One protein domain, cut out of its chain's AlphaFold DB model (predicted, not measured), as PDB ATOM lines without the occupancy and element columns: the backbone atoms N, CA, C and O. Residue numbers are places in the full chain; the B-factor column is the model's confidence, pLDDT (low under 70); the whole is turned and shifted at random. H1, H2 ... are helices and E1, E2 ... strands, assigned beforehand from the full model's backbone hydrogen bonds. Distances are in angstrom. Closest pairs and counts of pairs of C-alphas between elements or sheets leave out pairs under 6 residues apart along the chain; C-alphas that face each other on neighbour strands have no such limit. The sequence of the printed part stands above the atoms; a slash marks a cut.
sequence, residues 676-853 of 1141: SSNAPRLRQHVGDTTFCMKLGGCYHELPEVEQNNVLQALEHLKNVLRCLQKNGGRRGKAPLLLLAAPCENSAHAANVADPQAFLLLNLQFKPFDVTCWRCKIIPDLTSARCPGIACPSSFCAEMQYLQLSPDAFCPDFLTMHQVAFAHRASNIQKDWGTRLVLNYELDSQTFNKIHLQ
ATOM      1  N   SER A 676     124.629 124.090  84.114       50.50
ATOM      2  CA  SER A 676     125.401 125.236  84.620       50.50
ATOM      3  C   SER A 676     126.613 124.867  85.495       50.50
ATOM      4  O   SER A 676     126.740 125.305  86.638       50.50
ATOM      5  N   SER A 677     127.514 124.032  84.966       47.47
ATOM      6  CA  SER A 677     128.897 123.809  85.443       47.47
ATOM      7  C   SER A 677     129.110 123.592  86.957       47.47
ATOM      8  O   SER A 677     130.204 123.824  87.470       47.47
ATOM      9  N   ASN A 678     128.106 123.087  87.688       50.59
ATOM     10  CA  ASN A 678     128.194 122.792  89.128       50.59
ATOM     11  C   ASN A 678     128.661 121.356  89.442       50.59
ATOM     12  O   ASN A 678     129.118 121.099  90.560       50.59
ATOM     13  N   ALA A 679     128.699 120.465  88.444       53.28
ATOM     14  CA  ALA A 679     129.298 119.130  88.533       53.28
ATOM     15  C   ALA A 679     130.715 119.078  89.171       53.28
ATOM     16  O   ALA A 679     130.976 118.132  89.916       53.28
ATOM     17  N   PRO A 680     131.625 120.068  89.008       56.25
ATOM     18  CA  PRO A 680     132.901 120.123  89.729       56.25
ATOM     19  C   PRO A 680     132.763 120.149  91.259       56.25
ATOM     20  O   PRO A 680     133.600 119.575  91.949       56.25
ATOM     21  N   ARG A 681     131.695 120.744  91.814       63.03
ATOM     22  CA  ARG A 681     131.412 120.712  93.266       63.03
ATOM     23  C   ARG A 681     130.943 119.335  93.730       63.03
ATOM     24  O   ARG A 681     131.164 118.959  94.875       63.03
ATOM     25  N   LEU A 682     130.308 118.572  92.841       65.12
ATOM     26  CA  LEU A 682     130.000 117.163  93.070       65.12
ATOM     27  C   LEU A 682     131.281 116.315  92.980       65.12
ATOM     28  O   LEU A 682     131.541 115.548  93.904       65.12
ATOM     29  N   ARG A 683     132.134 116.537  91.964       73.88
ATOM     30  CA  ARG A 683     133.472 115.917  91.836       73.88
ATOM     31  C   ARG A 683     134.370 116.189  93.059       73.88
ATOM     32  O   ARG A 683     135.083 115.290  93.482       73.88
ATOM     33  N   GLN A 684     134.282 117.361  93.697       69.94
ATOM     34  CA  GLN A 684     134.996 117.659  94.955       69.94
ATOM     35  C   GLN A 684     134.612 116.736  96.130       69.94
ATOM     36  O   GLN A 684     135.444 116.505  97.000       69.94
ATOM     37  N   HIS A 685     133.395 116.181  96.149       66.62
ATOM     38  CA  HIS A 685     132.948 115.216  97.164       66.62
ATOM     39  C   HIS A 685     133.195 113.748  96.788       66.62
ATOM     40  O   HIS A 685     133.005 112.870  97.626       66.62
ATOM     41  N   VAL A 686     133.627 113.460  95.556       71.62
ATOM     42  CA  VAL A 686     133.937 112.089  95.113       71.62
ATOM     43  C   VAL A 686     135.143 111.519  95.866       71.62
ATOM     44  O   VAL A 686     135.171 110.328  96.148       71.62
ATOM     45  N   GLY A 687     136.112 112.367  96.235       64.94
ATOM     46  CA  GLY A 687     137.309 111.962  96.979       64.94
ATOM     47  C   GLY A 687     137.068 111.554  98.439       64.94
ATOM     48  O   GLY A 687     137.981 111.029  99.073       64.94
ATOM     49  N   ASP A 688     135.865 111.762  98.986       67.69
ATOM     50  CA  ASP A 688     135.498 111.233 100.301       67.69
ATOM     51  C   ASP A 688     135.227 109.720 100.175       67.69
ATOM     52  O   ASP A 688     134.272 109.328  99.506       67.69
ATOM     53  N   THR A 689     135.958 108.851 100.884       57.47
ATOM     54  CA  THR A 689     135.702 107.382 100.905       57.47
ATOM     55  C   THR A 689     134.230 107.040 101.188       57.47
ATOM     56  O   THR A 689     133.620 106.171 100.564       57.47
ATOM     57  N   THR A 690     133.586 107.829 102.053       72.75
ATOM     58  CA  THR A 690     132.154 107.700 102.360       72.75
ATOM     59  C   THR A 690     131.216 107.902 101.159       72.75
ATOM     60  O   THR A 690     130.021 107.654 101.299       72.75
ATOM     61  N   PHE A 691     131.684 108.391 100.006       80.44
ATOM     62  CA  PHE A 691     130.887 108.552  98.787       80.44
ATOM     63  C   PHE A 691     130.596 107.201  98.122       80.44
ATOM     64  O   PHE A 691     129.429 106.863  97.926       80.44
ATOM     65  N   CYS A 692     131.625 106.381  97.893       81.88
ATOM     66  CA  CYS A 692     131.463 105.031  97.338       81.88
ATOM     67  C   CYS A 692     130.640 104.133  98.278       81.88
ATOM     68  O   CYS A 692     129.720 103.445  97.839       81.88
ATOM     69  N   MET A 693     130.864 104.230  99.595       73.31
ATOM     70  CA  MET A 693     130.042 103.505 100.578       73.31
ATOM     71  C   MET A 693     128.548 103.870 100.504       73.31
ATOM     72  O   MET A 693     127.697 103.016 100.734       73.31
ATOM     73  N   LYS A 694     128.199 105.126 100.176       79.06
ATOM     74  CA  LYS A 694     126.794 105.551 100.006       79.06
ATOM     75  C   LYS A 694     126.199 105.069  98.686       79.06
ATOM     76  O   LYS A 694     125.018 104.747  98.660       79.06
ATOM     77  N   LEU A 695     126.992 105.024  97.614       83.75
ATOM     78  CA  LEU A 695     126.589 104.473  96.312       83.75
ATOM     79  C   LEU A 695     126.295 102.966  96.371       83.75
ATOM     80  O   LEU A 695     125.587 102.466  95.505       83.75
ATOM     81  N   GLY A 696     126.803 102.254  97.384       79.50
ATOM     82  CA  GLY A 696     126.718 100.793  97.457       79.50
ATOM     83  C   GLY A 696     127.641 100.095  96.452       79.50
ATOM     84  O   GLY A 696     127.437  98.927  96.142       79.50
ATOM     85  N   GLY A 697     128.639 100.813  95.932       83.62
ATOM     86  CA  GLY A 697     129.544 100.349  94.888       83.62
ATOM     87  C   GLY A 697     130.655 101.364  94.622       83.62
ATOM     88  O   GLY A 697     130.611 102.508  95.083       83.62
ATOM     89  N   CYS A 698     131.694 100.935  93.913       86.56
ATOM     90  CA  CYS A 698     132.843 101.780  93.631       86.56
ATOM     91  C   CYS A 698     132.543 102.772  92.511       86.56
ATOM     92  O   CYS A 698     132.248 102.369  91.394       86.56
ATOM     93  N   TYR A 699     132.678 104.069  92.787       90.31
ATOM     94  CA  TYR A 699     132.609 105.098  91.750       90.31
ATOM     95  C   TYR A 699     133.858 105.102  90.853       90.31
ATOM     96  O   TYR A 699     133.757 105.337  89.656       90.31
ATOM     97  N   HIS A 700     135.040 104.856  91.425       88.38
ATOM     98  CA  HIS A 700     136.319 105.017  90.725       88.38
ATOM     99  C   HIS A 700     136.638 103.897  89.723       88.38
ATOM    100  O   HIS A 700     137.455 104.110  88.834       88.38
ATOM    101  N   GLU A 701     135.998 102.733  89.854       88.44
ATOM    102  CA  GLU A 701     136.085 101.620  88.893       88.44
ATOM    103  C   GLU A 701     135.137 101.794  87.699       88.44
ATOM    104  O   GLU A 701     135.270 101.089  86.702       88.44
ATOM    105  N   LEU A 702     134.185 102.730  87.776       89.69
ATOM    106  CA  LEU A 702     133.277 103.003  86.667       89.69
ATOM    107  C   LEU A 702     134.015 103.722  85.521       89.69
ATOM    108  O   LEU A 702     134.832 104.608  85.795       89.69
ATOM    109  N   PRO A 703     133.674 103.455  84.245       94.12
ATOM    110  CA  PRO A 703     134.087 104.290  83.116       94.12
ATOM    111  C   PRO A 703     133.693 105.762  83.319       94.12
ATOM    112  O   PRO A 703     132.665 106.041  83.940       94.12
ATOM    113  N   GLU A 704     134.436 106.729  82.758       92.31
ATOM    114  CA  GLU A 704     134.139 108.158  83.003       92.31
ATOM    115  C   GLU A 704     132.717 108.562  82.554       92.31
ATOM    116  O   GLU A 704     132.100 109.456  83.133       92.31
ATOM    117  N   VAL A 705     132.150 107.875  81.556       91.81
ATOM    118  CA  VAL A 705     130.754 108.064  81.128       91.81
ATOM    119  C   VAL A 705     129.777 107.684  82.249       91.81
ATOM    120  O   VAL A 705     128.940 108.502  82.630       91.81
ATOM    121  N   GLU A 706     129.926 106.496  82.843       93.12
ATOM    122  CA  GLU A 706     129.103 106.046  83.976       93.12
ATOM    123  C   GLU A 706     129.323 106.916  85.222       93.12
ATOM    124  O   GLU A 706     128.361 107.287  85.894       93.12
ATOM    125  N   GLN A 707     130.568 107.320  85.502       93.19
ATOM    126  CA  GLN A 707     130.891 108.286  86.560       93.19
ATOM    127  C   GLN A 707     130.094 109.589  86.389       93.19
ATOM    128  O   GLN A 707     129.420 110.046  87.314       93.19
ATOM    129  N   ASN A 708     130.120 110.175  85.189       90.25
ATOM    130  CA  ASN A 708     129.386 111.401  84.886       90.25
ATOM    131  C   ASN A 708     127.862 111.204  84.962       90.25
ATOM    132  O   ASN A 708     127.178 112.073  85.511       90.25
ATOM    133  N   ASN A 709     127.334 110.062  84.511       90.00
ATOM    134  CA  ASN A 709     125.919 109.708  84.664       90.00
ATOM    135  C   ASN A 709     125.505 109.632  86.146       90.00
ATOM    136  O   ASN A 709     124.482 110.210  86.512       90.00
ATOM    137  N   VAL A 710     126.313 109.016  87.021       90.25
ATOM    138  CA  VAL A 710     126.064 108.972  88.478       90.25
ATOM    139  C   VAL A 710     126.019 110.377  89.081       90.25
ATOM    140  O   VAL A 710     125.140 110.669  89.897       90.25
ATOM    141  N   LEU A 711     126.926 111.280  88.689       90.81
ATOM    142  CA  LEU A 711     126.905 112.661  89.187       90.81
ATOM    143  C   LEU A 711     125.674 113.436  88.697       90.81
ATOM    144  O   LEU A 711     125.055 114.138  89.496       90.81
ATOM    145  N   GLN A 712     125.292 113.292  87.426       88.12
ATOM    146  CA  GLN A 712     124.116 113.960  86.852       88.12
ATOM    147  C   GLN A 712     122.813 113.423  87.461       88.12
ATOM    148  O   GLN A 712     121.961 114.208  87.874       88.12
ATOM    149  N   ALA A 713     122.703 112.106  87.658       88.38
ATOM    150  CA  ALA A 713     121.626 111.478  88.423       88.38
ATOM    151  C   ALA A 713     121.534 112.035  89.856       88.38
ATOM    152  O   ALA A 713     120.454 112.407  90.315       88.38
ATOM    153  N   LEU A 714     122.663 112.165  90.563       89.38
ATOM    154  CA  LEU A 714     122.710 112.759  91.903       89.38
ATOM    155  C   LEU A 714     122.349 114.255  91.926       89.38
ATOM    156  O   LEU A 714     121.781 114.713  92.914       89.38
ATOM    157  N   GLU A 715     122.699 115.036  90.903       87.25
ATOM    158  CA  GLU A 715     122.322 116.455  90.760       87.25
ATOM    159  C   GLU A 715     120.810 116.595  90.512       87.25
ATOM    160  O   GLU A 715     120.121 117.343  91.213       87.25
ATOM    161  N   HIS A 716     120.275 115.795  89.588       85.44
ATOM    162  CA  HIS A 716     118.859 115.734  89.229       85.44
ATOM    163  C   HIS A 716     117.972 115.312  90.407       85.44
ATOM    164  O   HIS A 716     117.042 116.030  90.778       85.44
ATOM    165  N   LEU A 717     118.315 114.219  91.098       85.50
ATOM    166  CA  LEU A 717     117.578 113.766  92.285       85.50
ATOM    167  C   LEU A 717     117.632 114.806  93.424       85.50
ATOM    168  O   LEU A 717     116.621 115.052  94.086       85.50
ATOM    169  N   LYS A 718     118.756 115.521  93.609       85.06
ATOM    170  CA  LYS A 718     118.812 116.679  94.528       85.06
ATOM    171  C   LYS A 718     117.881 117.812  94.096       85.06
ATOM    172  O   LYS A 718     117.320 118.471  94.967       85.06
ATOM    173  N   ASN A 719     117.711 118.068  92.800       83.06
ATOM    174  CA  ASN A 719     116.777 119.081  92.299       83.06
ATOM    175  C   ASN A 719     115.316 118.700  92.552       83.06
ATOM    176  O   ASN A 719     114.570 119.530  93.076       83.06
ATOM    177  N   VAL A 720     114.934 117.442  92.313       82.50
ATOM    178  CA  VAL A 720     113.612 116.913  92.701       82.50
ATOM    179  C   VAL A 720     113.366 117.130  94.200       82.50
ATOM    180  O   VAL A 720     112.327 117.667  94.591       82.50
ATOM    181  N   LEU A 721     114.353 116.821  95.050       82.81
ATOM    182  CA  LEU A 721     114.261 117.025  96.500       82.81
ATOM    183  C   LEU A 721     114.201 118.504  96.918       82.81
ATOM    184  O   LEU A 721     113.403 118.849  97.791       82.81
ATOM    185  N   ARG A 722     114.972 119.399  96.284       81.00
ATOM    186  CA  ARG A 722     114.890 120.861  96.498       81.00
ATOM    187  C   ARG A 722     113.484 121.385  96.183       81.00
ATOM    188  O   ARG A 722     112.947 122.193  96.943       81.00
ATOM    189  N   CYS A 723     112.874 120.923  95.091       78.00
ATOM    190  CA  CYS A 723     111.509 121.291  94.708       78.00
ATOM    191  C   CYS A 723     110.455 120.710  95.663       78.00
ATOM    192  O   CYS A 723     109.538 121.429  96.057       78.00
ATOM    193  N   LEU A 724     110.614 119.465  96.120       78.69
ATOM    194  CA  LEU A 724     109.754 118.856  97.142       78.69
ATOM    195  C   LEU A 724     109.784 119.611  98.475       78.69
ATOM    196  O   LEU A 724     108.735 119.985  99.005       78.69
ATOM    197  N   GLN A 725     110.981 119.881  99.001       78.88
ATOM    198  CA  GLN A 725     111.165 120.602 100.264       78.88
ATOM    199  C   GLN A 725     110.562 122.017 100.205       78.88
ATOM    200  O   GLN A 725     109.988 122.477 101.194       78.88
ATOM    201  N   LYS A 726     110.624 122.677  99.040       77.56
ATOM    202  CA  LYS A 726     109.978 123.972  98.773       77.56
ATOM    203  C   LYS A 726     108.450 123.878  98.715       77.56
ATOM    204  O   LYS A 726     107.771 124.674  99.357       77.56
ATOM    205  N   ASN A 727     107.918 122.935  97.935       68.06
ATOM    206  CA  ASN A 727     106.482 122.838  97.646       68.06
ATOM    207  C   ASN A 727     105.676 122.295  98.839       68.06
ATOM    208  O   ASN A 727     104.488 122.591  98.964       68.06
ATOM    209  N   GLY A 728     106.346 121.623  99.779       58.69
ATOM    210  CA  GLY A 728     106.027 121.745 101.197       58.69
ATOM    211  C   GLY A 728     105.826 120.423 101.924       58.69
ATOM    212  O   GLY A 728     104.799 119.764 101.766       58.69
ATOM    213  N   GLY A 729     106.729 120.132 102.867       51.66
ATOM    214  CA  GLY A 729     106.567 119.109 103.912       51.66
ATOM    215  C   GLY A 729     105.488 119.456 104.951       51.66
ATOM    216  O   GLY A 729     105.749 119.441 106.151       51.66
ATOM    217  N   ARG A 730     104.297 119.840 104.479       52.44
ATOM    218  CA  ARG A 730     103.073 120.121 105.249       52.44
ATOM    219  C   ARG A 730     101.862 119.316 104.764       52.44
ATOM    220  O   ARG A 730     100.846 119.316 105.448       52.44
ATOM    221  N   ARG A 731     101.948 118.656 103.604       55.81
ATOM    222  CA  ARG A 731     100.978 117.643 103.160       55.81
ATOM    223  C   ARG A 731     101.528 116.268 103.556       55.81
ATOM    224  O   ARG A 731     102.721 116.034 103.404       55.81
ATOM    225  N   GLY A 732     100.684 115.410 104.131       60.38
ATOM    226  CA  GLY A 732     101.122 114.234 104.900       60.38
ATOM    227  C   GLY A 732     101.540 112.989 104.104       60.38
ATOM    228  O   GLY A 732     102.010 112.035 104.717       60.38
ATOM    229  N   LYS A 733     101.370 112.972 102.775       73.19
ATOM    230  CA  LYS A 733     101.733 111.830 101.917       73.19
ATOM    231  C   LYS A 733     103.208 111.885 101.492       73.19
ATOM    232  O   LYS A 733     103.762 112.967 101.292       73.19
ATOM    233  N   ALA A 734     103.846 110.721 101.364       73.81
ATOM    234  CA  ALA A 734     105.223 110.597 100.888       73.81
ATOM    235  C   ALA A 734     105.227 110.592  99.348       73.81
ATOM    236  O   ALA A 734     104.493 109.816  98.754       73.81
ATOM    237  N   PRO A 735     105.995 111.453  98.668       82.12
ATOM    238  CA  PRO A 735     105.891 111.597  97.225       82.12
ATOM    239  C   PRO A 735     106.467 110.387  96.491       82.12
ATOM    240  O   PRO A 735     107.523 109.865  96.855       82.12
ATOM    241  N   LEU A 736     105.798 109.989  95.415       81.94
ATOM    242  CA  LEU A 736     106.248 108.926  94.532       81.94
ATOM    243  C   LEU A 736     107.086 109.520  93.394       81.94
ATOM    244  O   LEU A 736     106.666 110.460  92.715       81.94
ATOM    245  N   LEU A 737     108.279 108.972  93.187       85.06
ATOM    246  CA  LEU A 737     109.144 109.252  92.050       85.06
ATOM    247  C   LEU A 737     108.953 108.152  91.007       85.06
ATOM    248  O   LEU A 737     109.171 106.980  91.295       85.06
ATOM    249  N   LEU A 738     108.571 108.531  89.794       81.81
ATOM    250  CA  LEU A 738     108.494 107.645  88.641       81.81
ATOM    251  C   LEU A 738     109.680 107.936  87.721       81.81
ATOM    252  O   LEU A 738     109.883 109.085  87.321       81.81
ATOM    253  N   LEU A 739     110.436 106.900  87.373       81.38
ATOM    254  CA  LEU A 739     111.447 106.915  86.321       81.38
ATOM    255  C   LEU A 739     110.948 105.996  85.202       81.38
ATOM    256  O   LEU A 739     110.879 104.784  85.385       81.38
ATOM    257  N   ALA A 740     110.595 106.554  84.045       78.00
ATOM    258  CA  ALA A 740     110.173 105.775  82.882       78.00
ATOM    259  C   ALA A 740     111.104 106.033  81.694       78.00
ATOM    260  O   ALA A 740     111.403 107.186  81.387       78.00
ATOM    261  N   ALA A 741     111.558 104.978  81.017       70.06
ATOM    262  CA  ALA A 741     112.359 105.126  79.807       70.06
ATOM    263  C   ALA A 741     111.527 105.792  78.682       70.06
ATOM    264  O   ALA A 741     110.324 105.510  78.558       70.06
ATOM    265  N   PRO A 742     112.127 106.673  77.858       64.06
ATOM    266  CA  PRO A 742     111.478 107.188  76.664       64.06
ATOM    267  C   PRO A 742     111.198 106.025  75.712       64.06
ATOM    268  O   PRO A 742     112.029 105.140  75.504       64.06
ATOM    269  N   CYS A 743     110.008 106.020  75.123       57.03
ATOM    270  CA  CYS A 743     109.659 105.073  74.078       57.03
ATOM    271  C   CYS A 743     110.098 105.682  72.744       57.03
ATOM    272  O   CYS A 743     109.296 106.292  72.038       57.03
ATOM    273  N   GLU A 744     111.395 105.582  72.438       52.53
ATOM    274  CA  GLU A 744     111.906 105.979  71.125       52.53
ATOM    275  C   GLU A 744     111.210 105.170  70.020       52.53
ATOM    276  O   GLU A 744     110.975 103.970  70.168       52.53
ATOM    277  N   ASN A 745     110.891 105.833  68.903       50.12
ATOM    278  CA  ASN A 745     109.975 105.357  67.852       50.12
ATOM    279  C   ASN A 745     110.526 104.202  66.973       50.12
ATOM    280  O   ASN A 745     110.251 104.149  65.773       50.12
ATOM    281  N   SER A 746     111.328 103.290  67.525       43.25
ATOM    282  CA  SER A 746     111.946 102.181  66.791       43.25
ATOM    283  C   SER A 746     111.162 100.870  66.922       43.25
ATOM    284  O   SER A 746     110.631 100.525  67.979       43.25
ATOM    285  N   ALA A 747     111.169 100.064  65.859       52.16
ATOM    286  CA  ALA A 747     110.600  98.712  65.843       52.16
ATOM    287  C   ALA A 747     111.470  97.671  66.595       52.16
ATOM    288  O   ALA A 747     111.473  96.486  66.260       52.16
ATOM    289  N   HIS A 748     112.245  98.105  67.593       48.50
ATOM    290  CA  HIS A 748     113.165  97.284  68.394       48.50
ATOM    291  C   HIS A 748     112.818  97.332  69.894       48.50
ATOM    292  O   HIS A 748     113.658  97.092  70.757       48.50
ATOM    293  N   ALA A 749     111.542  97.591  70.203       52.53
ATOM    294  CA  ALA A 749     111.005  97.809  71.548       52.53
ATOM    295  C   ALA A 749     111.094  96.610  72.531       52.53
ATOM    296  O   ALA A 749     110.550  96.687  73.629       52.53
ATOM    297  N   ALA A 750     111.771  95.516  72.164       56.88
ATOM    298  CA  ALA A 750     111.958  94.330  73.004       56.88
ATOM    299  C   ALA A 750     112.889  94.564  74.211       56.88
ATOM    300  O   ALA A 750     112.753  93.876  75.217       56.88
ATOM    301  N   ASN A 751     113.800  95.543  74.124       57.50
ATOM    302  CA  ASN A 751     114.807  95.834  75.155       57.50
ATOM    303  C   ASN A 751     114.561  97.161  75.904       57.50
ATOM    304  O   ASN A 751     115.472  97.683  76.546       57.50
ATOM    305  N   VAL A 752     113.359  97.746  75.815       63.09
ATOM    306  CA  VAL A 752     113.035  98.962  76.582       63.09
ATOM    307  C   VAL A 752     112.909  98.588  78.056       63.09
ATOM    308  O   VAL A 752     112.088  97.747  78.408       63.09
ATOM    309  N   ALA A 753     113.728  99.203  78.912       69.38
ATOM    310  CA  ALA A 753     113.727  98.918  80.341       69.38
ATOM    311  C   ALA A 753     112.367  99.251  80.979       69.38
ATOM    312  O   ALA A 753     111.835 100.345  80.769       69.38
ATOM    313  N   ASP A 754     111.842  98.323  81.786       78.81
ATOM    314  CA  ASP A 754     110.572  98.504  82.493       78.81
ATOM    315  C   ASP A 754     110.567  99.801  83.327       78.81
ATOM    316  O   ASP A 754     111.572 100.127  83.979       78.81
ATOM    317  N   PRO A 755     109.441 100.540  83.352       84.12
ATOM    318  CA  PRO A 755     109.320 101.752  84.146       84.12
ATOM    319  C   PRO A 755     109.420 101.413  85.639       84.12
ATOM    320  O   PRO A 755     108.865 100.421  86.118       84.12
ATOM    321  N   GLN A 756     110.122 102.254  86.396       87.12
ATOM    322  CA  GLN A 756     110.407 102.027  87.811       87.12
ATOM    323  C   GLN A 756     109.767 103.110  88.677       87.12
ATOM    324  O   GLN A 756     109.880 104.307  88.404       87.12
ATOM    325  N   ALA A 757     109.108 102.683  89.750       88.12
ATOM    326  CA  ALA A 757     108.530 103.565  90.752       88.12
ATOM    327  C   ALA A 757     109.346 103.494  92.053       88.12
ATOM    328  O   ALA A 757     109.860 102.441  92.425       88.12
ATOM    329  N   PHE A 758     109.467 104.626  92.742       89.19
ATOM    330  CA  PHE A 758     110.227 104.770  93.980       89.19
ATOM    331  C   PHE A 758     109.496 105.691  94.962       89.19
ATOM    332  O   PHE A 758     109.398 106.899  94.735       89.19
ATOM    333  N   LEU A 759     109.008 105.167  96.086       86.06
ATOM    334  CA  LEU A 759     108.413 105.990  97.140       86.06
ATOM    335  C   LEU A 759     109.525 106.716  97.915       86.06
ATOM    336  O   LEU A 759     110.390 106.081  98.526       86.06
ATOM    337  N   LEU A 760     109.530 108.052  97.880       85.00
ATOM    338  CA  LEU A 760     110.582 108.869  98.492       85.00
ATOM    339  C   LEU A 760     110.281 109.144  99.967       85.00
ATOM    340  O   LEU A 760     109.529 110.050 100.337       85.00
ATOM    341  N   LEU A 761     110.936 108.377 100.830       80.62
ATOM    342  CA  LEU A 761     110.867 108.515 102.277       80.62
ATOM    343  C   LEU A 761     111.951 109.479 102.789       80.62
ATOM    344  O   LEU A 761     112.962 109.736 102.136       80.62
ATOM    345  N   ASN A 762     111.775 109.980 104.015       77.06
ATOM    346  CA  ASN A 762     112.808 110.728 104.747       77.06
ATOM    347  C   ASN A 762     113.267 112.062 104.105       77.06
ATOM    348  O   ASN A 762     114.371 112.538 104.365       77.06
ATOM    349  N   LEU A 763     112.382 112.744 103.363       74.12
ATOM    350  CA  LEU A 763     112.634 114.055 102.726       74.12
ATOM    351  C   LEU A 763     113.155 115.173 103.650       74.12
ATOM    352  O   LEU A 763     113.670 116.176 103.159       74.12
ATOM    353  N   GLN A 764     112.938 115.069 104.966       62.28
ATOM    354  CA  GLN A 764     113.329 116.097 105.941       62.28
ATOM    355  C   GLN A 764     114.826 116.067 106.291       62.28
ATOM    356  O   GLN A 764     115.338 117.025 106.868       62.28
ATOM    357  N   PHE A 765     115.525 114.978 105.962       58.62
ATOM    358  CA  PHE A 765     116.964 114.853 106.174       58.62
ATOM    359  C   PHE A 765     117.751 115.526 105.029       58.62
ATOM    360  O   PHE A 765     117.180 116.184 104.153       58.62
ATOM    361  N   LYS A 766     119.088 115.419 105.027       67.31
ATOM    362  CA  LYS A 766     119.896 115.957 103.917       67.31
ATOM    363  C   LYS A 766     119.540 115.193 102.630       67.31
ATOM    364  O   LYS A 766     119.181 114.024 102.725       67.31
ATOM    365  N   PRO A 767     119.707 115.764 101.421       59.12
ATOM    366  CA  PRO A 767     119.358 115.062 100.178       59.12
ATOM    367  C   PRO A 767     120.035 113.686 100.030       59.12
ATOM    368  O   PRO A 767     119.438 112.722  99.571       59.12
ATOM    369  N   PHE A 768     121.272 113.583 100.516       62.16
ATOM    370  CA  PHE A 768     122.068 112.357 100.612       62.16
ATOM    371  C   PHE A 768     121.472 111.257 101.515       62.16
ATOM    372  O   PHE A 768     121.786 110.076 101.349       62.16
ATOM    373  N   ASP A 769     120.617 111.645 102.458       67.12
ATOM    374  CA  ASP A 769     120.000 110.789 103.468       67.12
ATOM    375  C   ASP A 769     118.585 110.331 103.054       67.12
ATOM    376  O   ASP A 769     117.940 109.610 103.812       67.12
ATOM    377  N   VAL A 770     118.103 110.678 101.856       77.06
ATOM    378  CA  VAL A 770     116.815 110.186 101.339       77.06
ATOM    379  C   VAL A 770     116.890 108.700 100.979       77.06
ATOM    380  O   VAL A 770     117.883 108.212 100.426       77.06
ATOM    381  N   THR A 771     115.816 107.989 101.316       81.12
ATOM    382  CA  THR A 771     115.599 106.560 101.054       81.12
ATOM    383  C   THR A 771     114.436 106.397 100.086       81.12
ATOM    384  O   THR A 771     113.346 106.905 100.335       81.12
ATOM    385  N   CYS A 772     114.692 105.688  98.996       85.50
ATOM    386  CA  CYS A 772     113.786 105.397  97.900       85.50
ATOM    387  C   CYS A 772     113.347 103.936  98.050       85.50
ATOM    388  O   CYS A 772     114.169 103.035  97.892       85.50
ATOM    389  N   TRP A 773     112.085 103.691  98.392       86.56
ATOM    390  CA  TRP A 773     111.543 102.332  98.411       86.56
ATOM    391  C   TRP A 773     111.095 101.968  97.003       86.56
ATOM    392  O   TRP A 773     110.238 102.653  96.448       86.56
ATOM    393  N   ARG A 774     111.689 100.938  96.403       88.25
ATOM    394  CA  ARG A 774     111.337 100.492  95.054       88.25
ATOM    395  C   ARG A 774     109.926  99.904  95.009       88.25
ATOM    396  O   ARG A 774     109.515  99.171  95.909       88.25
ATOM    397  N   CYS A 775     109.190 100.202  93.946       88.38
ATOM    398  CA  CYS A 775     107.855  99.677  93.691       88.38
ATOM    399  C   CYS A 775     107.791  99.075  92.278       88.38
ATOM    400  O   CYS A 775     108.256  99.669  91.303       88.38
ATOM    401  N   LYS A 776     107.194  97.890  92.181       87.38
ATOM    402  CA  LYS A 776     106.882  97.168  90.953       87.38
ATOM    403  C   LYS A 776     105.664  97.813  90.306       87.38
ATOM    404  O   LYS A 776     104.598  97.848  90.915       87.38
ATOM    405  N   ILE A 777     105.801  98.288  89.074       87.19
ATOM    406  CA  ILE A 777     104.654  98.762  88.300       87.19
ATOM    407  C   ILE A 777     103.893  97.545  87.764       87.19
ATOM    408  O   ILE A 777     104.436  96.736  87.013       87.19
ATOM    409  N   ILE A 778     102.638  97.411  88.181       86.06
ATOM    410  CA  ILE A 778     101.659  96.453  87.673       86.06
ATOM    411  C   ILE A 778     100.669  97.270  86.830       86.06
ATOM    412  O   ILE A 778      99.907  98.051  87.405       86.06
ATOM    413  N   PRO A 779     100.690  97.165  85.487       80.50
ATOM    414  CA  PRO A 779      99.775  97.922  84.638       80.50
ATOM    415  C   PRO A 779      98.327  97.497  84.899       80.50
ATOM    416  O   PRO A 779      98.036  96.301  84.961       80.50
ATOM    417  N   ASP A 780      97.415  98.465  84.992       78.62
ATOM    418  CA  ASP A 780      95.988  98.149  85.044       78.62
ATOM    419  C   ASP A 780      95.541  97.623  83.668       78.62
ATOM    420  O   ASP A 780      95.943  98.164  82.631       78.62
ATOM    421  N   LEU A 781      94.713  96.569  83.675       56.94
ATOM    422  CA  LEU A 781      94.448  95.629  82.564       56.94
ATOM    423  C   LEU A 781      93.964  96.234  81.227       56.94
ATOM    424  O   LEU A 781      93.879  95.517  80.233       56.94
ATOM    425  N   THR A 782      93.627  97.521  81.191       53.50
ATOM    426  CA  THR A 782      93.039  98.226  80.038       53.50
ATOM    427  C   THR A 782      93.739  99.546  79.691       53.50
ATOM    428  O   THR A 782      93.298 100.252  78.785       53.50
ATOM    429  N   SER A 783      94.813  99.914  80.397       53.88
ATOM    430  CA  SER A 783      95.442 101.234  80.258       53.88
ATOM    431  C   SER A 783      96.252 101.394  78.962       53.88
ATOM    432  O   SER A 783      97.075 100.554  78.592       53.88
ATOM    433  N   ALA A 784      96.053 102.518  78.269       61.50
ATOM    434  CA  ALA A 784      96.884 102.888  77.128       61.50
ATOM    435  C   ALA A 784      98.288 103.304  77.606       61.50
ATOM    436  O   ALA A 784      98.439 103.961  78.638       61.50
ATOM    437  N   ARG A 785      99.333 102.964  76.842       63.75
ATOM    438  CA  ARG A 785     100.679 103.515  77.081       63.75
ATOM    439  C   ARG A 785     100.680 105.013  76.778       63.75
ATOM    440  O   ARG A 785     100.101 105.436  75.776       63.75
ATOM    441  N   CYS A 786     101.355 105.812  77.600       65.00
ATOM    442  CA  CYS A 786     101.547 107.230  77.307       65.00
ATOM    443  C   CYS A 786     102.324 107.410  75.985       65.00
ATOM    444  O   CYS A 786     103.369 106.779  75.813       65.00
ATOM    445  N   PRO A 787     101.883 108.286  75.062       63.41
ATOM    446  CA  PRO A 787     102.634 108.568  73.840       63.41
ATOM    447  C   PRO A 787     104.083 108.980  74.144       63.41
ATOM    448  O   PRO A 787     104.322 109.879  74.949       63.41
ATOM    449  N   GLY A 788     105.048 108.298  73.521       65.38
ATOM    450  CA  GLY A 788     106.482 108.570  73.670       65.38
ATOM    451  C   GLY A 788     107.142 108.097  74.976       65.38
ATOM    452  O   GLY A 788     108.341 108.317  75.137       65.38
ATOM    453  N   ILE A 789     106.437 107.436  75.906       68.94
ATOM    454  CA  ILE A 789     107.022 106.913  77.159       68.94
ATOM    455  C   ILE A 789     106.513 105.497  77.445       68.94
ATOM    456  O   ILE A 789     105.322 105.212  77.339       68.94
ATOM    457  N   ALA A 790     107.409 104.597  77.855       70.31
ATOM    458  CA  ALA A 790     107.081 103.201  78.142       70.31
ATOM    459  C   ALA A 790     106.401 103.022  79.516       70.31
ATOM    460  O   ALA A 790     106.869 102.264  80.359       70.31
ATOM    461  N   CYS A 791     105.300 103.738  79.760       74.50
ATOM    462  CA  CYS A 791     104.551 103.705  81.017       74.50
ATOM    463  C   CYS A 791     103.029 103.671  80.746       74.50
ATOM    464  O   CYS A 791     102.565 104.402  79.865       74.50
ATOM    465  N   PRO A 792     102.247 102.828  81.448       77.50
ATOM    466  CA  PRO A 792     100.781 102.833  81.375       77.50
ATOM    467  C   PRO A 792     100.163 104.122  81.946       77.50
ATOM    468  O   PRO A 792     100.706 104.728  82.870       77.50
ATOM    469  N   SER A 793      98.994 104.520  81.432       77.06
ATOM    470  CA  SER A 793      98.245 105.687  81.926       77.06
ATOM    471  C   SER A 793      97.571 105.468  83.286       77.06
ATOM    472  O   SER A 793      97.287 106.447  83.970       77.06
ATOM    473  N   SER A 794      97.327 104.217  83.686       78.62
ATOM    474  CA  SER A 794      96.861 103.844  85.026       78.62
ATOM    475  C   SER A 794      97.590 102.586  85.478       78.62
ATOM    476  O   SER A 794      97.759 101.649  84.688       78.62
ATOM    477  N   PHE A 795      98.071 102.572  86.718       82.25
ATOM    478  CA  PHE A 795      98.732 101.397  87.273       82.25
ATOM    479  C   PHE A 795      98.676 101.319  88.794       82.25
ATOM    480  O   PHE A 795      98.594 102.317  89.514       82.25
ATOM    481  N   CYS A 796      98.847 100.094  89.275       83.31
ATOM    482  CA  CYS A 796      99.160  99.794  90.656       83.31
ATOM    483  C   CYS A 796     100.686  99.682  90.828       83.31
ATOM    484  O   CYS A 796     101.334  98.846  90.204       83.31
ATOM    485  N   ALA A 797     101.283 100.494  91.696       84.00
ATOM    486  CA  ALA A 797     102.668 100.346  92.129       84.00
ATOM    487  C   ALA A 797     102.718  99.517  93.426       84.00
ATOM    488  O   ALA A 797     102.415 100.013  94.509       84.00
ATOM    489  N   GLU A 798     103.089  98.243  93.316       85.75
ATOM    490  CA  GLU A 798     103.266  97.331  94.452       85.75
ATOM    491  C   GLU A 798     104.661  97.517  95.064       85.75
ATOM    492  O   GLU A 798     105.678  97.371  94.386       85.75
ATOM    493  N   MET A 799     104.740  97.862  96.345       82.81
ATOM    494  CA  MET A 799     106.005  98.108  97.036       82.81
ATOM    495  C   MET A 799     106.812  96.807  97.157       82.81
ATOM    496  O   MET A 799     106.308  95.796  97.644       82.81
ATOM    497  N   GLN A 800     108.060  96.811  96.678       85.38
ATOM    498  CA  GLN A 800     108.880  95.600  96.594       85.38
ATOM    499  C   GLN A 800     109.539  95.269  97.932       85.38
ATOM    500  O   GLN A 800     110.006  96.151  98.656       85.38
ATOM    501  N   TYR A 801     109.632  93.974  98.220       79.75
ATOM    502  CA  TYR A 801     110.350  93.433  99.365       79.75
ATOM    503  C   TYR A 801     111.412  92.453  98.863       79.75
ATOM    504  O   TYR A 801     111.119  91.549  98.082       79.75
ATOM    505  N   LEU A 802     112.644  92.623  99.333       74.56
ATOM    506  CA  LEU A 802     113.703  91.630  99.244       74.56
ATOM    507  C   LEU A 802     113.348  90.460 100.170       74.56
ATOM    508  O   LEU A 802     113.183  90.640 101.379       74.56
ATOM    509  N   GLN A 803     113.239  89.262  99.603       72.56
ATOM    510  CA  GLN A 803     113.097  88.032 100.373       72.56
ATOM    511  C   GLN A 803     114.487  87.605 100.871       72.56
ATOM    512  O   GLN A 803     115.348  87.226 100.080       72.56
ATOM    513  N   LEU A 804     114.723  87.727 102.179       54.19
ATOM    514  CA  LEU A 804     115.997  87.397 102.835       54.19
ATOM    515  C   LEU A 804     116.037  85.933 103.303       54.19
ATOM    516  O   LEU A 804     117.101  85.322 103.367       54.19
ATOM    517  N   SER A 805     114.870  85.374 103.616       57.31
ATOM    518  CA  SER A 805     114.610  83.950 103.845       57.31
ATOM    519  C   SER A 805     113.159  83.650 103.422       57.31
ATOM    520  O   SER A 805     112.438  84.600 103.106       57.31
ATOM    521  N   PRO A 806     112.690  82.385 103.410       59.53
ATOM    522  CA  PRO A 806     111.308  82.056 103.048       59.53
ATOM    523  C   PRO A 806     110.257  82.916 103.767       59.53
ATOM    524  O   PRO A 806     109.334  83.402 103.114       59.53
ATOM    525  N   ASP A 807     110.462  83.172 105.062       51.88
ATOM    526  CA  ASP A 807     109.543  83.910 105.936       51.88
ATOM    527  C   ASP A 807     109.963  85.379 106.183       51.88
ATOM    528  O   ASP A 807     109.158  86.190 106.639       51.88
ATOM    529  N   ALA A 808     111.217  85.750 105.891       49.62
ATOM    530  CA  ALA A 808     111.756  87.084 106.172       49.62
ATOM    531  C   ALA A 808     111.756  87.995 104.934       49.62
ATOM    532  O   ALA A 808     112.669  87.958 104.105       49.62
ATOM    533  N   PHE A 809     110.765  88.884 104.863       59.66
ATOM    534  CA  PHE A 809     110.660  89.935 103.849       59.66
ATOM    535  C   PHE A 809     111.128  91.283 104.407       59.66
ATOM    536  O   PHE A 809     110.686  91.711 105.473       59.66
ATOM    537  N   CYS A 810     111.996  91.985 103.676       63.44
ATOM    538  CA  CYS A 810     112.437  93.337 104.017       63.44
ATOM    539  C   CYS A 810     112.202  94.289 102.835       63.44
ATOM    540  O   CYS A 810     112.536  93.917 101.715       63.44
ATOM    541  N   PRO A 811     111.645  95.497 103.027       73.19
ATOM    542  CA  PRO A 811     111.477  96.475 101.949       73.19
ATOM    543  C   PRO A 811     112.745  96.713 101.107       73.19
ATOM    544  O   PRO A 811     113.834  96.892 101.659       73.19
ATOM    545  N   ASP A 812     112.609  96.791  99.778       82.31
ATOM    546  CA  ASP A 812     113.711  97.144  98.867       82.31
ATOM    547  C   ASP A 812     114.024  98.653  98.945       82.31
ATOM    548  O   ASP A 812     113.599  99.473  98.121       82.31
ATOM    549  N   PHE A 813     114.710  99.040 100.025       82.94
ATOM    550  CA  PHE A 813     115.148 100.406 100.297       82.94
ATOM    551  C   PHE A 813     116.521 100.691  99.681       82.94
ATOM    552  O   PHE A 813     117.563 100.382 100.268       82.94
ATOM    553  N   LEU A 814     116.526 101.418  98.568       83.94
ATOM    554  CA  LEU A 814     117.732 102.024  98.008       83.94
ATOM    555  C   LEU A 814     117.931 103.430  98.584       83.94
ATOM    556  O   LEU A 814     116.987 104.197  98.771       83.94
ATOM    557  N   THR A 815     119.166 103.844  98.845       85.94
ATOM    558  CA  THR A 815     119.449 105.274  99.056       85.94
ATOM    559  C   THR A 815     119.421 106.028  97.722       85.94
ATOM    560  O   THR A 815     119.643 105.440  96.668       85.94
ATOM    561  N   MET A 816     119.230 107.354  97.747       86.62
ATOM    562  CA  MET A 816     119.325 108.195  96.536       86.62
ATOM    563  C   MET A 816     120.641 107.984  95.749       86.62
ATOM    564  O   MET A 816     120.673 108.127  94.530       86.62
ATOM    565  N   HIS A 817     121.726 107.614  96.439       88.31
ATOM    566  CA  HIS A 817     122.998 107.254  95.814       88.31
ATOM    567  C   HIS A 817     122.953 105.880  95.137       88.31
ATOM    568  O   HIS A 817     123.408 105.761  94.006       88.31
ATOM    569  N   GLN A 818     122.376 104.862  95.778       87.88
ATOM    570  CA  GLN A 818     122.201 103.539  95.166       87.88
ATOM    571  C   GLN A 818     121.270 103.577  93.953       87.88
ATOM    572  O   GLN A 818     121.546 102.887  92.982       87.88
ATOM    573  N   VAL A 819     120.239 104.432  93.942       89.19
ATOM    574  CA  VAL A 819     119.437 104.682  92.727       89.19
ATOM    575  C   VAL A 819     120.324 105.250  91.611       89.19
ATOM    576  O   VAL A 819     120.367 104.693  90.518       89.19
ATOM    577  N   ALA A 820     121.109 106.298  91.889       90.50
ATOM    578  CA  ALA A 820     122.039 106.861  90.905       90.50
ATOM    579  C   ALA A 820     123.097 105.847  90.412       90.50
ATOM    580  O   ALA A 820     123.449 105.859  89.236       90.50
ATOM    581  N   PHE A 821     123.577 104.951  91.282       90.50
ATOM    582  CA  PHE A 821     124.558 103.910  90.948       90.50
ATOM    583  C   PHE A 821     123.955 102.715  90.192       90.50
ATOM    584  O   PHE A 821     124.606 102.143  89.316       90.50
ATOM    585  N   ALA A 822     122.710 102.338  90.490       87.81
ATOM    586  CA  ALA A 822     121.984 101.295  89.766       87.81
ATOM    587  C   ALA A 822     121.725 101.715  88.313       87.81
ATOM    588  O   ALA A 822     121.941 100.930  87.394       87.81
ATOM    589  N   HIS A 823     121.353 102.979  88.100       88.50
ATOM    590  CA  HIS A 823     121.082 103.532  86.774       88.50
ATOM    591  C   HIS A 823     122.327 104.012  86.006       88.50
ATOM    592  O   HIS A 823     122.165 104.450  84.875       88.50
ATOM    593  N   ARG A 824     123.549 103.922  86.554       92.19
ATOM    594  CA  ARG A 824     124.793 104.527  86.010       92.19
ATOM    595  C   ARG A 824     125.082 104.305  84.513       92.19
ATOM    596  O   ARG A 824     125.649 105.185  83.871       92.19
ATOM    597  N   ALA A 825     124.678 103.161  83.955       88.56
ATOM    598  CA  ALA A 825     124.833 102.839  82.533       88.56
ATOM    599  C   ALA A 825     123.945 103.708  81.616       88.56
ATOM    600  O   ALA A 825     124.183 103.795  80.418       88.56
ATOM    601  N   SER A 826     122.949 104.381  82.197       84.94
ATOM    602  CA  SER A 826     122.020 105.309  81.555       84.94
ATOM    603  C   SER A 826     122.091 106.691  82.204       84.94
ATOM    604  O   SER A 826     122.277 106.848  83.413       84.94
ATOM    605  N   ASN A 827     121.910 107.729  81.410       82.12
ATOM    606  CA  ASN A 827     121.865 109.098  81.879       82.12
ATOM    607  C   ASN A 827     120.438 109.443  82.331       82.12
ATOM    608  O   ASN A 827     119.606 109.788  81.502       82.12
ATOM    609  N   ILE A 828     120.129 109.397  83.636       80.44
ATOM    610  CA  ILE A 828     118.755 109.663  84.140       80.44
ATOM    611  C   ILE A 828     118.195 111.027  83.672       80.44
ATOM    612  O   ILE A 828     116.984 111.192  83.574       80.44
ATOM    613  N   GLN A 829     119.044 112.012  83.361       77.19
ATOM    614  CA  GLN A 829     118.586 113.328  82.903       77.19
ATOM    615  C   GLN A 829     118.191 113.359  81.412       77.19
ATOM    616  O   GLN A 829     117.419 114.231  81.015       77.19
ATOM    617  N   LYS A 830     118.717 112.445  80.587       79.62
ATOM    618  CA  LYS A 830     118.439 112.358  79.139       79.62
ATOM    619  C   LYS A 830     117.561 111.158  78.782       79.62
ATOM    620  O   LYS A 830     116.590 111.296  78.049       79.62
ATOM    621  N   ASP A 831     117.896 110.006  79.349       78.06
ATOM    622  CA  ASP A 831     117.419 108.682  78.949       78.06
ATOM    623  C   ASP A 831     116.240 108.204  79.821       78.06
ATOM    624  O   ASP A 831     115.813 107.059  79.705       78.06
ATOM    625  N   TRP A 832     115.728 109.043  80.735       79.69
ATOM    626  CA  TRP A 832     114.608 108.705  81.623       79.69
ATOM    627  C   TRP A 832     113.666 109.896  81.856       79.69
ATOM    628  O   TRP A 832     114.007 110.890  82.503       79.69
ATOM    629  N   GLY A 833     112.413 109.745  81.427       80.19
ATOM    630  CA  GLY A 833     111.306 110.613  81.811       80.19
ATOM    631  C   GLY A 833     111.062 110.530  83.318       80.19
ATOM    632  O   GLY A 833     110.463 109.579  83.822       80.19
ATOM    633  N   THR A 834     111.535 111.540  84.048       83.00
ATOM    634  CA  THR A 834     111.374 111.634  85.502       83.00
ATOM    635  C   THR A 834     110.098 112.389  85.850       83.00
ATOM    636  O   THR A 834     109.975 113.575  85.539       83.00
ATOM    637  N   ARG A 835     109.171 111.747  86.565       83.81
ATOM    638  CA  ARG A 835     107.942 112.383  87.050       83.81
ATOM    639  C   ARG A 835     107.790 112.253  88.557       83.81
ATOM    640  O   ARG A 835     108.068 111.219  89.152       83.81
ATOM    641  N   LEU A 836     107.293 113.320  89.168       83.88
ATOM    642  CA  LEU A 836     106.953 113.381  90.581       83.88
ATOM    643  C   LEU A 836     105.431 113.324  90.747       83.88
ATOM    644  O   LEU A 836     104.728 114.173  90.198       83.88
ATOM    645  N   VAL A 837     104.928 112.360  91.517       82.88
ATOM    646  CA  VAL A 837     103.497 112.209  91.814       82.88
ATOM    647  C   VAL A 837     103.249 112.438  93.306       82.88
ATOM    648  O   VAL A 837     103.868 111.819  94.170       82.88
ATOM    649  N   LEU A 838     102.349 113.380  93.605       81.62
ATOM    650  CA  LEU A 838     101.962 113.769  94.971       81.62
ATOM    651  C   LEU A 838     100.559 113.277  95.356       81.62
ATOM    652  O   LEU A 838     100.237 113.208  96.541       81.62
ATOM    653  N   ASN A 839      99.743 112.956  94.351       80.00
ATOM    654  CA  ASN A 839      98.380 112.468  94.493       80.00
ATOM    655  C   ASN A 839      98.378 110.999  94.068       80.00
ATOM    656  O   ASN A 839      98.597 110.699  92.900       80.00
ATOM    657  N   TYR A 840      98.186 110.111  95.032       81.88
ATOM    658  CA  TYR A 840      98.066 108.671  94.843       81.88
ATOM    659  C   TYR A 840      97.196 108.117  95.968       81.88
ATOM    660  O   TYR A 840      97.087 108.736  97.040       81.88
ATOM    661  N   GLU A 841      96.603 106.956  95.744       81.50
ATOM    662  CA  GLU A 841      95.784 106.257  96.731       81.50
ATOM    663  C   GLU A 841      96.538 105.024  97.228       81.50
ATOM    664  O   GLU A 841      97.302 104.416  96.482       81.50
ATOM    665  N   LEU A 842      96.400 104.712  98.515       78.94
ATOM    666  CA  LEU A 842      96.884 103.455  99.080       78.94
ATOM    667  C   LEU A 842      95.704 102.492  99.091       78.94
ATOM    668  O   LEU A 842      94.603 102.885  99.475       78.94
ATOM    669  N   ASP A 843      95.933 101.252  98.675       78.19
ATOM    670  CA  ASP A 843      94.961 100.181  98.874       78.19
ATOM    671  C   ASP A 843      94.821  99.915 100.380       78.19
ATOM    672  O   ASP A 843      95.744  99.402 101.018       78.19
ATOM    673  N   SER A 844      93.666 100.261 100.946       64.31
ATOM    674  CA  SER A 844      93.367 100.091 102.370       64.31
ATOM    675  C   SER A 844      93.189  98.631 102.800       64.31
ATOM    676  O   SER A 844      93.131  98.361 103.999       64.31
ATOM    677  N   GLN A 845      93.115  97.682 101.860       67.56
ATOM    678  CA  GLN A 845      93.054  96.249 102.164       67.56
ATOM    679  C   GLN A 845      94.445  95.622 102.288       67.56
ATOM    680  O   GLN A 845      94.643  94.733 103.113       67.56
ATOM    681  N   THR A 846      95.411  96.061 101.474       72.25
ATOM    682  CA  THR A 846      96.744  95.431 101.404       72.25
ATOM    683  C   THR A 846      97.881  96.293 101.944       72.25
ATOM    684  O   THR A 846      98.904  95.746 102.356       72.25
ATOM    685  N   PHE A 847      97.738  97.622 101.938       66.44
ATOM    686  CA  PHE A 847      98.750  98.646 102.250       66.44
ATOM    687  C   PHE A 847     100.072  98.572 101.457       66.44
ATOM    688  O   PHE A 847     100.826  99.544 101.459       66.44
ATOM    689  N   ASN A 848     100.368  97.477 100.747       78.62
ATOM    690  CA  ASN A 848     101.550  97.334  99.894       78.62
ATOM    691  C   ASN A 848     101.335  97.876  98.469       78.62
ATOM    692  O   ASN A 848     102.302  97.972  97.714       78.62
ATOM    693  N   LYS A 849     100.104  98.244  98.097       82.06
ATOM    694  CA  LYS A 849      99.739  98.747  96.764       82.06
ATOM    695  C   LYS A 849      99.410 100.234  96.767       82.06
ATOM    696  O   LYS A 849      98.647 100.726  97.597       82.06
ATOM    697  N   ILE A 850      99.968 100.935  95.785       81.81
ATOM    698  CA  ILE A 850      99.727 102.348  95.500       81.81
ATOM    699  C   ILE A 850      98.992 102.451  94.157       81.81
ATOM    700  O   ILE A 850      99.578 102.153  93.119       81.81
ATOM    701  N   HIS A 851      97.737 102.892  94.155       82.38
ATOM    702  CA  HIS A 851      96.961 103.098  92.931       82.38
ATOM    703  C   HIS A 851      97.176 104.506  92.362       82.38
ATOM    704  O   HIS A 851      97.155 105.511  93.085       82.38
ATOM    705  N   LEU A 852      97.419 104.562  91.051       81.81
ATOM    706  CA  LEU A 852      97.794 105.760  90.301       81.81
ATOM    707  C   LEU A 852      96.958 105.833  89.020       81.81
ATOM    708  O   LEU A 852      97.294 105.206  88.020       81.81
ATOM    709  N   GLN A 853      95.881 106.614  89.068       79.44
ATOM    710  CA  GLN A 853      95.021 106.910  87.921       79.44
ATOM    711  C   GLN A 853      95.537 108.147  87.157       79.44
ATOM    712  O   GLN A 853      96.239 108.989  87.722       79.44
TER     713      GLN A 853
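This is residues 676 to 853 of the 1141 residues of the protein "Hypothetical protein" of Symbiodinium microadriaticum (UniProt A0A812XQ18). A strongly twisted, branched sheet of seven strands has four helices gathered toward one side: H4 packs over E7, and the long H3 runs beside H4 and grazes the sheet near E8. H1 and H2 lie farthest out, H1 on H3 and H2 on H4, while the small hairpin of E5 and E6 continues E4 and E7 beyond the sheet. The 178 printed residues hold four named helices and nine named strands in the order H1 H2 H3 E1 E2 E3 E4 E5 E6 E7 H4 E8 E9, a mixed class; neighbour strands are antiparallel. The whole is compact, with a radius of gyration of the C-alphas of 16.9 A and spans of 47 by 41 by 40 A.

H1, residues 679 to 686, begins at C-alpha 679 (129.298, 119.130, 88.533). H2 is residues 689 to 695, and H3, residues 704 to 728, is 36.1 A long. E1 is residues 736 to 740, E2 756 to 761 at 15.9 A, E3 771 to 779 at 24.4 A, and E4 795 to 799. E5, residues 801 to 803, E6, 809 to 811, and E7, 813 to 815, precede H4, residues 816 to 822. E8 is residues 833 to 837, and E9, residues 849 to 852, ends at C-alpha 852 (97.794, 105.760, 90.301).

E1 to E4 form a meander, each strand the antiparallel neighbour of the one before. N 737 and O 758 of E1 and E2 are 2.8 A apart, and N 773 and O 759 of E3 and E2 2.9 A. E2 lies on one side of E3; E4, with N 776 and O 798 2.7 A apart, and E7, with N 772 and O 814 2.7 A apart, lie on the other side. The edge strands E8 and E9 pair with E1, N 738 and O 835 2.8 A apart, and with E4, N 797 and O 850 2.8 A apart. E4 runs on into E5 at 50 degrees and E6 into E7 at 34 degrees; N 802 and O 810 of E5 and E6 are 2.7 A apart. H4 is on the sheet, over E7, at a height of 8.1 A. H3, with residues 709 to 717, touches H4 at a shallow tilt of 32 degrees, opposite ways; the closest C-alphas, of Val 710 and Ala 820, are 5.2 A apart. H1 touches H3, the closest C-alphas, of Leu 682 and Leu 711, 6.7 A apart; H2 touches H4, those of Leu 695 and His 817 4.6 A apart. Every O i to N i+4 pair is within hydrogen-bond range in H3 and H4, 3 of 4 in H1 and 2 of 3 in H2.

The C-alphas farthest apart, of Gly 687 and Thr 782, are 49.4 A apart. The printed part has no cut. The links E1 to E2, E3 to E4 and E8 to E9 are long. The mean pLDDT of the printed part is 75.5, and 55 residues are under 70, among them 742 to 753 and 781 to 789.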